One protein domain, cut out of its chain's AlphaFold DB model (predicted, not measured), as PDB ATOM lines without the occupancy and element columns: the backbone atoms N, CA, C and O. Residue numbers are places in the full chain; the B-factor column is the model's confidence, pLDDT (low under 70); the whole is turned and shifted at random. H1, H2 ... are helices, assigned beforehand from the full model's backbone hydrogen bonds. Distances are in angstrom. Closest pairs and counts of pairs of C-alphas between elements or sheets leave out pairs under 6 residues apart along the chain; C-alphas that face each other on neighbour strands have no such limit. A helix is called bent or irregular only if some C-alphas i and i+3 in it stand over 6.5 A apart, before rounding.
ATOM      1  N   SER A 303      26.657   3.329  -1.991       68.75
ATOM      2  CA  SER A 303      26.869   3.561  -0.551       68.75
ATOM      3  C   SER A 303      25.647   4.111   0.194       68.75
ATOM      4  O   SER A 303      25.500   3.936   1.411       68.75
ATOM      5  N   ARG A 304      24.728   4.776  -0.514       73.25
ATOM      6  CA  ARG A 304      23.454   5.250   0.053       73.25
ATOM      7  C   ARG A 304      22.426   4.123   0.201       73.25
ATOM      8  O   ARG A 304      21.621   4.129   1.142       73.25
ATOM      9  N   SER A 305      22.497   3.122  -0.665       75.94
ATOM     10  CA  SER A 305      21.520   2.047  -0.798       75.94
ATOM     11  C   SER A 305      21.858   0.845   0.086       75.94
ATOM     12  O   SER A 305      22.983   0.629   0.531       75.94
ATOM     13  N   SER A 306      20.841   0.068   0.457       82.06
ATOM     14  CA  SER A 306      21.064  -1.231   1.099       82.06
ATOM     15  C   SER A 306      21.474  -2.268   0.037       82.06
ATOM     16  O   SER A 306      20.985  -2.169  -1.083       82.06
ATOM     17  N   PRO A 307      22.284  -3.302   0.350       84.19
ATOM     18  CA  PRO A 307      22.593  -4.361  -0.622       84.19
ATOM     19  C   PRO A 307      21.338  -5.014  -1.230       84.19
ATOM     20  O   PRO A 307      21.320  -5.392  -2.395       84.19
ATOM     21  N   ALA A 308      20.245  -5.081  -0.459       86.38
ATOM     22  CA  ALA A 308      18.941  -5.534  -0.941       86.38
ATOM     23  C   ALA A 308      18.301  -4.551  -1.939       86.38
ATOM     24  O   ALA A 308      17.753  -4.976  -2.949       86.38
ATOM     25  N   SER A 309      18.398  -3.245  -1.685       85.06
ATOM     26  CA  SER A 309      17.944  -2.205  -2.614       85.06
ATOM     27  C   SER A 309      18.751  -2.224  -3.912       85.06
ATOM     28  O   SER A 309      18.160  -2.109  -4.980       85.06
ATOM     29  N   VAL A 310      20.061  -2.457  -3.837       85.69
ATOM     30  CA  VAL A 310      20.932  -2.585  -5.011       85.69
ATOM     31  C   VAL A 310      20.572  -3.821  -5.829       85.69
ATOM     32  O   VAL A 310      20.342  -3.709  -7.027       85.69
ATOM     33  N   ARG A 311      20.411  -4.981  -5.182       91.00
ATOM     34  CA  ARG A 311      19.881  -6.195  -5.818       91.00
ATOM     35  C   ARG A 311      18.554  -5.924  -6.523       91.00
ATOM     36  O   ARG A 311      18.387  -6.300  -7.676       91.00
ATOM     37  N   ASN A 312      17.614  -5.275  -5.837       89.62
ATOM     38  CA  ASN A 312      16.299  -4.965  -6.396       89.62
ATOM     39  C   ASN A 312      16.412  -3.993  -7.583       89.62
ATOM     40  O   ASN A 312      15.686  -4.150  -8.559       89.62
ATOM     41  N   ALA A 313      17.328  -3.021  -7.525       85.38
ATOM     42  CA  ALA A 313      17.603  -2.095  -8.619       85.38
ATOM     43  C   ALA A 313      18.210  -2.813  -9.832       85.38
ATOM     44  O   ALA A 313      17.729  -2.606 -10.938       85.38
ATOM     45  N   PHE A 314      19.186  -3.705  -9.635       88.06
ATOM     46  CA  PHE A 314      19.781  -4.514 -10.707       88.06
ATOM     47  C   PHE A 314      18.789  -5.493 -11.319       88.06
ATOM     48  O   PHE A 314      18.715  -5.607 -12.539       88.06
ATOM     49  N   PHE A 315      17.993  -6.164 -10.485       91.06
ATOM     50  CA  PHE A 315      16.924  -7.027 -10.965       91.06
ATOM     51  C   PHE A 315      15.961  -6.223 -11.836       91.06
ATOM     52  O   PHE A 315      15.767  -6.594 -12.985       91.06
ATOM     53  N   LYS A 316      15.461  -5.077 -11.347       86.62
ATOM     54  CA  LYS A 316      14.609  -4.178 -12.139       86.62
ATOM     55  C   LYS A 316      15.308  -3.737 -13.417       86.62
ATOM     56  O   LYS A 316      14.714  -3.836 -14.476       86.62
ATOM     57  N   PHE A 317      16.557  -3.294 -13.356       85.62
ATOM     58  CA  PHE A 317      17.319  -2.827 -14.513       85.62
ATOM     59  C   PHE A 317      17.430  -3.900 -15.602       85.62
ATOM     60  O   PHE A 317      17.117  -3.654 -16.765       85.62
ATOM     61  N   LEU A 318      17.810  -5.118 -15.216       87.62
ATOM     62  CA  LEU A 318      18.015  -6.229 -16.136       87.62
ATOM     63  C   LEU A 318      16.702  -6.875 -16.580       87.62
ATOM     64  O   LEU A 318      16.626  -7.324 -17.718       87.62
ATOM     65  N   SER A 319      15.658  -6.898 -15.748       86.25
ATOM     66  CA  SER A 319      14.369  -7.528 -16.067       86.25
ATOM     67  C   SER A 319      13.374  -6.585 -16.756       86.25
ATOM     68  O   SER A 319      12.419  -7.059 -17.374       86.25
ATOM     69  N   SER A 320      13.566  -5.263 -16.661       72.50
ATOM     70  CA  SER A 320      12.585  -4.269 -17.109       72.50
ATOM     71  C   SER A 320      12.581  -3.982 -18.610       72.50
ATOM     72  O   SER A 320      13.617  -3.858 -19.264       72.50
ATOM     73  N   GLY A 321      11.382  -3.777 -19.164       71.75
ATOM     74  CA  GLY A 321      11.213  -3.069 -20.438       71.75
ATOM     75  C   GLY A 321      11.513  -1.566 -20.296       71.75
ATOM     76  O   GLY A 321      11.531  -1.043 -19.181       71.75
ATOM     77  N   ARG A 322      11.687  -0.848 -21.421       70.88
ATOM     78  CA  ARG A 322      12.063   0.591 -21.478       70.88
ATOM     79  C   ARG A 322      11.293   1.495 -20.492       70.88
ATOM     80  O   ARG A 322      11.865   2.425 -19.939       70.88
ATOM     81  N   ARG A 323      10.023   1.182 -20.207       76.12
ATOM     82  CA  ARG A 323       9.146   1.922 -19.277       76.12
ATOM     83  C   ARG A 323       9.655   1.941 -17.837       76.12
ATOM     84  O   ARG A 323       9.767   2.992 -17.218       76.12
ATOM     85  N   GLN A 324       9.917   0.763 -17.288       70.56
ATOM     86  CA  GLN A 324      10.350   0.601 -15.900       70.56
ATOM     87  C   GLN A 324      11.766   1.168 -15.706       70.56
ATOM     88  O   GLN A 324      12.086   1.654 -14.630       70.56
ATOM     89  N   TRP A 325      12.574   1.196 -16.768       71.06
ATOM     90  CA  TRP A 325      13.875   1.866 -16.792       71.06
ATOM     91  C   TRP A 325      13.750   3.377 -16.533       71.06
ATOM     92  O   TRP A 325      14.442   3.923 -15.677       71.06
ATOM     93  N   ILE A 326      12.789   4.035 -17.196       72.94
ATOM     94  CA  ILE A 326      12.474   5.457 -16.981       72.94
ATOM     95  C   ILE A 326      11.997   5.702 -15.541       72.94
ATOM     96  O   ILE A 326      12.391   6.693 -14.936       72.94
ATOM     97  N   GLN A 327      11.208   4.784 -14.972       72.81
ATOM     98  CA  GLN A 327      10.720   4.876 -13.587       72.81
ATOM     99  C   GLN A 327      11.808   4.663 -12.524       72.81
ATOM    100  O   GLN A 327      11.641   5.106 -11.394       72.81
ATOM    101  N   VAL A 328      12.896   3.957 -12.846       68.94
ATOM    102  CA  VAL A 328      14.006   3.718 -11.906       68.94
ATOM    103  C   VAL A 328      15.008   4.874 -11.908       68.94
ATOM    104  O   VAL A 328      15.553   5.198 -10.857       68.94
ATOM    105  N   LEU A 329      15.271   5.482 -13.067       73.56
ATOM    106  CA  LEU A 329      16.276   6.545 -13.210       73.56
ATOM    107  C   LEU A 329      15.744   7.953 -12.958       73.56
ATOM    108  O   LEU A 329      16.512   8.834 -12.573       73.56
ATOM    109  N   PHE A 330      14.453   8.177 -13.189       76.56
ATOM    110  CA  PHE A 330      13.839   9.489 -13.056       76.56
ATOM    111  C   PHE A 330      12.674   9.413 -12.076       76.56
ATOM    112  O   PHE A 330      11.808   8.558 -12.206       76.56
ATOM    113  N   GLU A 331      12.643  10.346 -11.125       77.44
ATOM    114  CA  GLU A 331      11.515  10.562 -10.217       77.44
ATOM    115  C   GLU A 331      10.786  11.874 -10.589       77.44
ATOM    116  O   GLU A 331      11.386  12.820 -11.114       77.44
ATOM    117  N   GLY A 332       9.480  11.954 -10.311       82.56
ATOM    118  CA  GLY A 332       8.675  13.180 -10.450       82.56
ATOM    119  C   GLY A 332       8.342  13.583 -11.897       82.56
ATOM    120  O   GLY A 332       8.258  12.743 -12.787       82.56
ATOM    121  N   ARG A 333       8.170  14.888 -12.175       80.44
ATOM    122  CA  ARG A 333       7.700  15.390 -13.495       80.44
ATOM    123  C   ARG A 333       8.577  14.982 -14.688       80.44
ATOM    124  O   ARG A 333       8.083  14.890 -15.810       80.44
ATOM    125  N   ARG A 334       9.884  14.757 -14.485       79.50
ATOM    126  CA  ARG A 334      10.784  14.273 -15.555       79.50
ATOM    127  C   ARG A 334      10.450  12.843 -15.973       79.50
ATOM    128  O   ARG A 334      10.535  12.531 -17.157       79.50
ATOM    129  N   GLN A 335      10.043  12.010 -15.019       86.06
ATOM    130  CA  GLN A 335       9.595  10.644 -15.268       86.06
ATOM    131  C   GLN A 335       8.344  10.638 -16.147       86.06
ATOM    132  O   GLN A 335       8.301   9.933 -17.150       86.06
ATOM    133  N   GLU A 336       7.349  11.452 -15.791       85.38
ATOM    134  CA  GLU A 336       6.071  11.551 -16.507       85.38
ATOM    135  C   GLU A 336       6.274  12.013 -17.952       85.38
ATOM    136  O   GLU A 336       5.819  11.337 -18.872       85.38
ATOM    137  N   LYS A 337       7.065  13.074 -18.171       89.06
ATOM    138  CA  LYS A 337       7.393  13.562 -19.522       89.06
ATOM    139  C   LYS A 337       8.093  12.515 -20.389       89.06
ATOM    140  O   LYS A 337       7.824  12.430 -21.582       89.06
ATOM    141  N   LEU A 338       9.012  11.734 -19.818       85.06
ATOM    142  CA  LEU A 338       9.715  10.689 -20.567       85.06
ATOM    143  C   LEU A 338       8.798   9.501 -20.871       85.06
ATOM    144  O   LEU A 338       8.832   8.979 -21.979       85.06
ATOM    145  N   LEU A 339       7.958   9.091 -19.921       86.19
ATOM    146  CA  LEU A 339       6.976   8.028 -20.139       86.19
ATOM    147  C   LEU A 339       5.979   8.387 -21.243       86.19
ATOM    148  O   LEU A 339       5.645   7.526 -22.058       86.19
ATOM    149  N   ASP A 340       5.560   9.649 -21.283       89.00
ATOM    150  CA  ASP A 340       4.653  10.180 -22.295       89.00
ATOM    151  C   ASP A 340       5.329  10.286 -23.673       89.00
ATOM    152  O   ASP A 340       4.819   9.765 -24.668       89.00
ATOM    153  N   LYS A 341       6.566  10.811 -23.714       91.69
ATOM    154  CA  LYS A 341       7.379  10.918 -24.941       91.69
ATOM    155  C   LYS A 341       7.598   9.576 -25.644       91.69
ATOM    156  O   LYS A 341       7.687   9.539 -26.864       91.69
ATOM    157  N   PHE A 342       7.701   8.484 -24.890       86.50
ATOM    158  CA  PHE A 342       7.876   7.142 -25.454       86.50
ATOM    159  C   PHE A 342       6.563   6.361 -25.623       86.50
ATOM    160  O   PHE A 342       6.611   5.187 -25.984       86.50
ATOM    161  N   HIS A 343       5.407   6.980 -25.356       84.50
ATOM    162  CA  HIS A 343       4.073   6.363 -25.432       84.50
ATOM    163  C   HIS A 343       3.936   5.105 -24.555       84.50
ATOM    164  O   HIS A 343       3.226   4.153 -24.875       84.50
ATOM    165  N   LEU A 344       4.627   5.091 -23.411       79.19
ATOM    166  CA  LEU A 344       4.671   3.961 -22.477       79.19
ATOM    167  C   LEU A 344       3.677   4.126 -21.314       79.19
ATOM    168  O   LEU A 344       3.867   3.547 -20.242       79.19
ATOM    169  N   THR A 345       2.627   4.926 -21.498       73.44
ATOM    170  CA  THR A 345       1.650   5.288 -20.459       73.44
ATOM    171  C   THR A 345       0.714   4.126 -20.097       73.44
ATOM    172  O   THR A 345       0.396   3.924 -18.920       73.44
ATOM    173  N   THR A 346       0.359   3.259 -21.051       63.62
ATOM    174  CA  THR A 346      -0.626   2.177 -20.858       63.62
ATOM    175  C   THR A 346      -0.065   0.962 -20.110       63.62
ATOM    176  O   THR A 346       0.975   0.399 -20.442       63.62
ATOM    177  N   HIS A 347      -0.743   0.558 -19.028       60.31
ATOM    178  CA  HIS A 347      -0.298  -0.458 -18.057       60.31
ATOM    179  C   HIS A 347      -0.581  -1.915 -18.483       60.31
ATOM    180  O   HIS A 347      -0.563  -2.807 -17.636       60.31
ATOM    181  N   GLY A 354       9.080 -15.876 -24.983       84.19
ATOM    182  CA  GLY A 354      10.143 -16.774 -24.496       84.19
ATOM    183  C   GLY A 354      11.447 -16.042 -24.147       84.19
ATOM    184  O   GLY A 354      12.031 -16.273 -23.087       84.19
ATOM    185  N   LEU A 355      11.827 -15.047 -24.957       82.94
ATOM    186  CA  LEU A 355      12.991 -14.186 -24.721       82.94
ATOM    187  C   LEU A 355      12.891 -13.395 -23.400       82.94
ATOM    188  O   LEU A 355      13.885 -13.189 -22.703       82.94
ATOM    189  N   ARG A 356      11.678 -12.974 -23.019       82.25
ATOM    190  CA  ARG A 356      11.429 -12.233 -21.775       82.25
ATOM    191  C   ARG A 356      11.576 -13.129 -20.547       82.25
ATOM    192  O   ARG A 356      12.094 -12.661 -19.534       82.25
ATOM    193  N   ARG A 357      11.183 -14.407 -20.636       87.25
ATOM    194  CA  ARG A 357      11.415 -15.394 -19.563       87.25
ATOM    195  C   ARG A 357      12.907 -15.659 -19.373       87.25
ATOM    196  O   ARG A 357      13.384 -15.594 -18.242       87.25
ATOM    197  N   LEU A 358      13.654 -15.863 -20.463       90.06
ATOM    198  CA  LEU A 358      15.110 -16.045 -20.403       90.06
ATOM    199  C   LEU A 358      15.796 -14.833 -19.758       90.06
ATOM    200  O   LEU A 358      16.552 -14.979 -18.797       90.06
ATOM    201  N   ARG A 359      15.461 -13.621 -20.216       89.38
ATOM    202  CA  ARG A 359      15.982 -12.369 -19.651       89.38
ATOM    203  C   ARG A 359      15.644 -12.211 -18.165       89.38
ATOM    204  O   ARG A 359      16.503 -11.786 -17.398       89.38
ATOM    205  N   HIS A 360      14.431 -12.575 -17.741       90.44
ATOM    206  CA  HIS A 360      14.047 -12.567 -16.326       90.44
ATOM    207  C   HIS A 360      14.915 -13.524 -15.497       90.44
ATOM    208  O   HIS A 360      15.392 -13.138 -14.431       90.44
ATOM    209  N   HIS A 361      15.149 -14.753 -15.971       93.00
ATOM    210  CA  HIS A 361      16.005 -15.707 -15.265       93.00
ATOM    211  C   HIS A 361      17.447 -15.205 -15.160       93.00
ATOM    212  O   HIS A 361      17.996 -15.198 -14.061       93.00
ATOM    213  N   ILE A 362      18.027 -14.698 -16.252       93.62
ATOM    214  CA  ILE A 362      19.373 -14.101 -16.242       93.62
ATOM    215  C   ILE A 362      19.437 -12.936 -15.243       93.62
ATOM    216  O   ILE A 362      20.312 -12.909 -14.379       93.62
ATOM    217  N   ALA A 363      18.467 -12.016 -15.284       93.31
ATOM    218  CA  ALA A 363      18.372 -10.899 -14.342       93.31
ATOM    219  C   ALA A 363      18.287 -11.372 -12.882       93.31
ATOM    220  O   ALA A 363      18.944 -10.810 -12.005       93.31
ATOM    221  N   LYS A 364      17.497 -12.420 -12.620       94.75
ATOM    222  CA  LYS A 364      17.350 -13.043 -11.299       94.75
ATOM    223  C   LYS A 364      18.672 -13.628 -10.802       94.75
ATOM    224  O   LYS A 364      19.048 -13.340  -9.665       94.75
ATOM    225  N   TYR A 365      19.376 -14.403 -11.627       95.75
ATOM    226  CA  TYR A 365      20.663 -15.004 -11.262       95.75
ATOM    227  C   TYR A 365      21.754 -13.948 -11.054       95.75
ATOM    228  O   TYR A 365      22.452 -14.012 -10.046       95.75
ATOM    229  N   ILE A 366      21.852 -12.933 -11.919       93.50
ATOM    230  CA  ILE A 366      22.829 -11.843 -11.764       93.50
ATOM    231  C   ILE A 366      22.556 -11.046 -10.485       93.50
ATOM    232  O   ILE A 366      23.458 -10.848  -9.673       93.50
ATOM    233  N   ALA A 367      21.308 -10.623 -10.253       92.62
ATOM    234  CA  ALA A 367      20.954  -9.874  -9.049       92.62
ATOM    235  C   ALA A 367      21.212 -10.696  -7.774       92.62
ATOM    236  O   ALA A 367      21.728 -10.171  -6.782       92.62
ATOM    237  N   ALA A 368      20.893 -11.992  -7.802       94.50
ATOM    238  CA  ALA A 368      21.214 -12.905  -6.714       94.50
ATOM    239  C   ALA A 368      22.718 -13.055  -6.499       94.50
ATOM    240  O   ALA A 368      23.153 -12.977  -5.354       94.50
ATOM    241  N   GLY A 369      23.498 -13.205  -7.570       92.06
ATOM    242  CA  GLY A 369      24.955 -13.289  -7.530       92.06
ATOM    243  C   GLY A 369      25.581 -12.054  -6.890       92.06
ATOM    244  O   GLY A 369      26.358 -12.193  -5.952       92.06
ATOM    245  N   ILE A 370      25.162 -10.849  -7.290       88.06
ATOM    246  CA  ILE A 370      25.629  -9.586  -6.689       88.06
ATOM    247  C   ILE A 370      25.294  -9.539  -5.191       88.06
ATOM    248  O   ILE A 370      26.133  -9.180  -4.362       88.06
ATOM    249  N   TYR A 371      24.066  -9.911  -4.812       89.56
ATOM    250  CA  TYR A 371      23.659  -9.918  -3.407       89.56
ATOM    251  C   TYR A 371      24.458 -10.934  -2.585       89.56
ATOM    252  O   TYR A 371      25.004 -10.577  -1.540       89.56
ATOM    253  N   LEU A 372      24.537 -12.182  -3.050       90.25
ATOM    254  CA  LEU A 372      25.255 -13.259  -2.377       90.25
ATOM    255  C   LEU A 372      26.746 -12.951  -2.293       90.25
ATOM    256  O   LEU A 372      27.308 -13.084  -1.213       90.25
ATOM    257  N   GLY A 373      27.350 -12.441  -3.364       85.19
ATOM    258  CA  GLY A 373      28.731 -11.980  -3.372       85.19
ATOM    259  C   GLY A 373      28.972 -10.840  -2.383       85.19
ATOM    260  O   GLY A 373      29.953 -10.874  -1.650       85.19
ATOM    261  N   SER A 374      28.035  -9.892  -2.242       82.62
ATOM    262  CA  SER A 374      28.160  -8.821  -1.240       82.62
ATOM    263  C   SER A 374      28.086  -9.339   0.204       82.62
ATOM    264  O   SER A 374      28.780  -8.833   1.086       82.62
ATOM    265  N   VAL A 375      27.258 -10.357   0.463       83.62
ATOM    266  CA  VAL A 375      27.135 -10.983   1.788       83.62
ATOM    267  C   VAL A 375      28.351 -11.859   2.076       83.62
ATOM    268  O   VAL A 375      28.933 -11.735   3.152       83.62
ATOM    269  N   ALA A 376      28.755 -12.693   1.118       84.50
ATOM    270  CA  ALA A 376      29.913 -13.571   1.208       84.50
ATOM    271  C   ALA A 376      31.199 -12.762   1.371       84.50
ATOM    272  O   ALA A 376      31.925 -12.986   2.331       84.50
ATOM    273  N   GLY A 377      31.429 -11.754   0.528       81.12
ATOM    274  CA  GLY A 377      32.586 -10.866   0.626       81.12
ATOM    275  C   GLY A 377      32.656 -10.165   1.979       81.12
ATOM    276  O   GLY A 377      33.720 -10.090   2.583       81.12
ATOM    277  N   ALA A 378      31.520  -9.742   2.535       79.94
ATOM    278  CA  ALA A 378      31.522  -9.159   3.868       79.94
ATOM    279  C   ALA A 378      31.808 -10.191   4.978       79.94
ATOM    280  O   ALA A 378      32.481  -9.861   5.950       79.94
ATOM    281  N   MET A 379      31.313 -11.428   4.856       81.88
ATOM    282  CA  MET A 379      31.590 -12.509   5.815       81.88
ATOM    283  C   MET A 379      33.034 -13.014   5.740       81.88
ATOM    284  O   MET A 379      33.606 -13.340   6.775       81.88
ATOM    285  N   LEU A 380      33.612 -13.051   4.540       85.94
ATOM    286  CA  LEU A 380      34.977 -13.501   4.282       85.94
ATOM    287  C   LEU A 380      36.011 -12.403   4.551       85.94
ATOM    288  O   LEU A 380      37.148 -12.723   4.874       85.94
ATOM    289  N   SER A 381      35.628 -11.123   4.478       85.75
ATOM    290  CA  SER A 381      36.530  -9.973   4.641       85.75
ATOM    291  C   SER A 381      37.450 -10.046   5.873       85.75
ATOM    292  O   SER A 381      38.630  -9.767   5.699       85.75
ATOM    293  N   PRO A 382      37.013 -10.463   7.082       86.94
ATOM    294  CA  PRO A 382      37.925 -10.619   8.219       86.94
ATOM    295  C   PRO A 382      38.971 -11.721   8.023       86.94
ATOM    296  O   PRO A 382      40.122 -11.531   8.398       86.94
ATOM    297  N   ALA A 383      38.583 -12.860   7.441       89.00
ATOM    298  CA  ALA A 383      39.516 -13.949   7.162       89.00
ATOM    299  C   ALA A 383      40.535 -13.511   6.108       89.00
ATOM    300  O   ALA A 383      41.730 -13.663   6.320       89.00
ATOM    301  N   ILE A 384      40.049 -12.866   5.045       89.31
ATOM    302  CA  ILE A 384      40.871 -12.302   3.973       89.31
ATOM    303  C   ILE A 384      41.833 -11.252   4.530       89.31
ATOM    304  O   ILE A 384      43.011 -11.274   4.216       89.31
ATOM    305  N   PHE A 385      41.357 -10.353   5.393       91.88
ATOM    306  CA  PHE A 385      42.199  -9.355   6.043       91.88
ATOM    307  C   PHE A 385      43.354 -10.010   6.806       91.88
ATOM    308  O   PHE A 385      44.500  -9.619   6.622       91.88
ATOM    309  N   VAL A 386      43.064 -11.027   7.625       92.12
ATOM    310  CA  VAL A 386      44.093 -11.734   8.399       92.12
ATOM    311  C   VAL A 386      45.068 -12.458   7.477       92.12
ATOM    312  O   VAL A 386      46.271 -12.304   7.657       92.12
ATOM    313  N   THR A 387      44.586 -13.200   6.477       90.38
ATOM    314  CA  THR A 387      45.471 -13.911   5.543       90.38
ATOM    315  C   THR A 387      46.332 -12.941   4.747       90.38
ATOM    316  O   THR A 387      47.528 -13.162   4.631       90.38
ATOM    317  N   THR A 388      45.770 -11.830   4.265       90.31
ATOM    318  CA  THR A 388      46.520 -10.807   3.528       90.31
ATOM    319  C   THR A 388      47.569 -10.129   4.406       90.31
ATOM    320  O   THR A 388      48.694  -9.957   3.955       90.31
ATOM    321  N   VAL A 389      47.243  -9.762   5.649       92.94
ATOM    322  CA  VAL A 389      48.222  -9.167   6.576       92.94
ATOM    323  C   VAL A 389      49.342 -10.158   6.883       92.94
ATOM    324  O   VAL A 389      50.507  -9.808   6.748       92.94
ATOM    325  N   VAL A 390      49.008 -11.403   7.233       91.50
ATOM    326  CA  VAL A 390      50.010 -12.425   7.569       91.50
ATOM    327  C   VAL A 390      50.907 -12.734   6.373       91.50
ATOM    328  O   VAL A 390      52.124 -12.695   6.518       91.50
ATOM    329  N   SER A 391      50.339 -12.983   5.190       88.31
ATOM    330  CA  SER A 391      51.134 -13.271   3.993       88.31
ATOM    331  C   SER A 391      52.051 -12.106   3.624       88.31
ATOM    332  O   SER A 391      53.221 -12.324   3.335       88.31
ATOM    333  N   ASN A 392      51.555 -10.866   3.679       89.81
ATOM    334  CA  ASN A 392      52.373  -9.698   3.360       89.81
ATOM    335  C   ASN A 392      53.485  -9.452   4.388       89.81
ATOM    336  O   ASN A 392      54.601  -9.148   3.992       89.81
ATOM    337  N   GLU A 393      53.223  -9.600   5.689       92.25
ATOM    338  CA  GLU A 393      54.258  -9.418   6.719       92.25
ATOM    339  C   GLU A 393      55.333 -10.512   6.669       92.25
ATOM    340  O   GLU A 393      56.504 -10.244   6.939       92.25
ATOM    341  N   LEU A 394      54.958 -11.738   6.289       88.81
ATOM    342  CA  LEU A 394      55.921 -12.817   6.062       88.81
ATOM    343  C   LEU A 394      56.842 -12.507   4.876       88.81
ATOM    344  O   LEU A 394      58.057 -12.660   5.017       88.81
TER     345      LEU A 394
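AT A GLANCE: This is residues 303 to 347 and 354 to 394 of the 703 residues of an uncharacterized protein of Mytilinidion resinicola (UniProt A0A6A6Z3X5). A long, bent helix, H4, has a zigzag of three short helices set along one side of its first arm: H1 is beside H4a, then H2 and H3 fold back in turn, leading away from it. The end of H4, residues 376 to 394, sticks out as a free arm. The 86 printed residues hold four named helices, H1, H2, H3 and H4 in chain order, and no named strand; the class is all helix. The whole is extended and flat, with a radius of gyration of the C-alphas of 19.1 A and spans of 63 by 33 by 17 A.

IN THESE COORDINATES: Find C-alpha 307 at (22.593, -4.361, -0.622); from there H1 runs through residues 307 to 319, 17.8 A. Next come H2, residues 322 to 329, 11.0 A, and H3, residues 333 to 341, 12.3 A. Past the cut, H4, residues 354 to 394, starts at C-alpha 354, (10.143, -16.774, -24.496). By its hydrogen bonds it was assigned as one helix, but it is bent: C-alphas 379 and 382 are 7.0 A apart. Arm H4a, residues 354 to 379, is 37.4 A long; arm H4b, residues 382 to 394, is 18.3 A and ends at C-alpha 394, (55.921, -12.817, 6.062).

HOW THE PARTS SIT: H1 touches H4a at a shallow tilt of 19 degrees, opposite ways; their closest C-alphas, Arg 311 and Ala 367, are 5.0 A apart. With residues 313 to 317 alone, H1 touches H2, its partner in a helical hairpin; the closest C-alphas, Phe 317 and Trp 325, are 6.3 A apart. H2 and H3 form another helical hairpin, at a shallow tilt of 13 degrees; the closest C-alphas, Gln 327 and Gln 335, are 6.1 A apart. H3 and H4a are apart. H4b touches no helix and stands at a steep tilt of 59 degrees to H4a. In H1, H2, H3, H4a and H4b every O i to N i+4 pair is within hydrogen-bond range.

THE WHOLE: Look to C-alphas 346 and 394, the two farthest apart, at 64.4 A. Residues 348 to 353 are not printed; C-alphas 347 and 354 are 20.4 A apart across this cut. The links H1 to H2 and H2 to H3 are tight. The mean pLDDT of the printed part is 84.3, with residues 303, 328, 346 and 347 under 70.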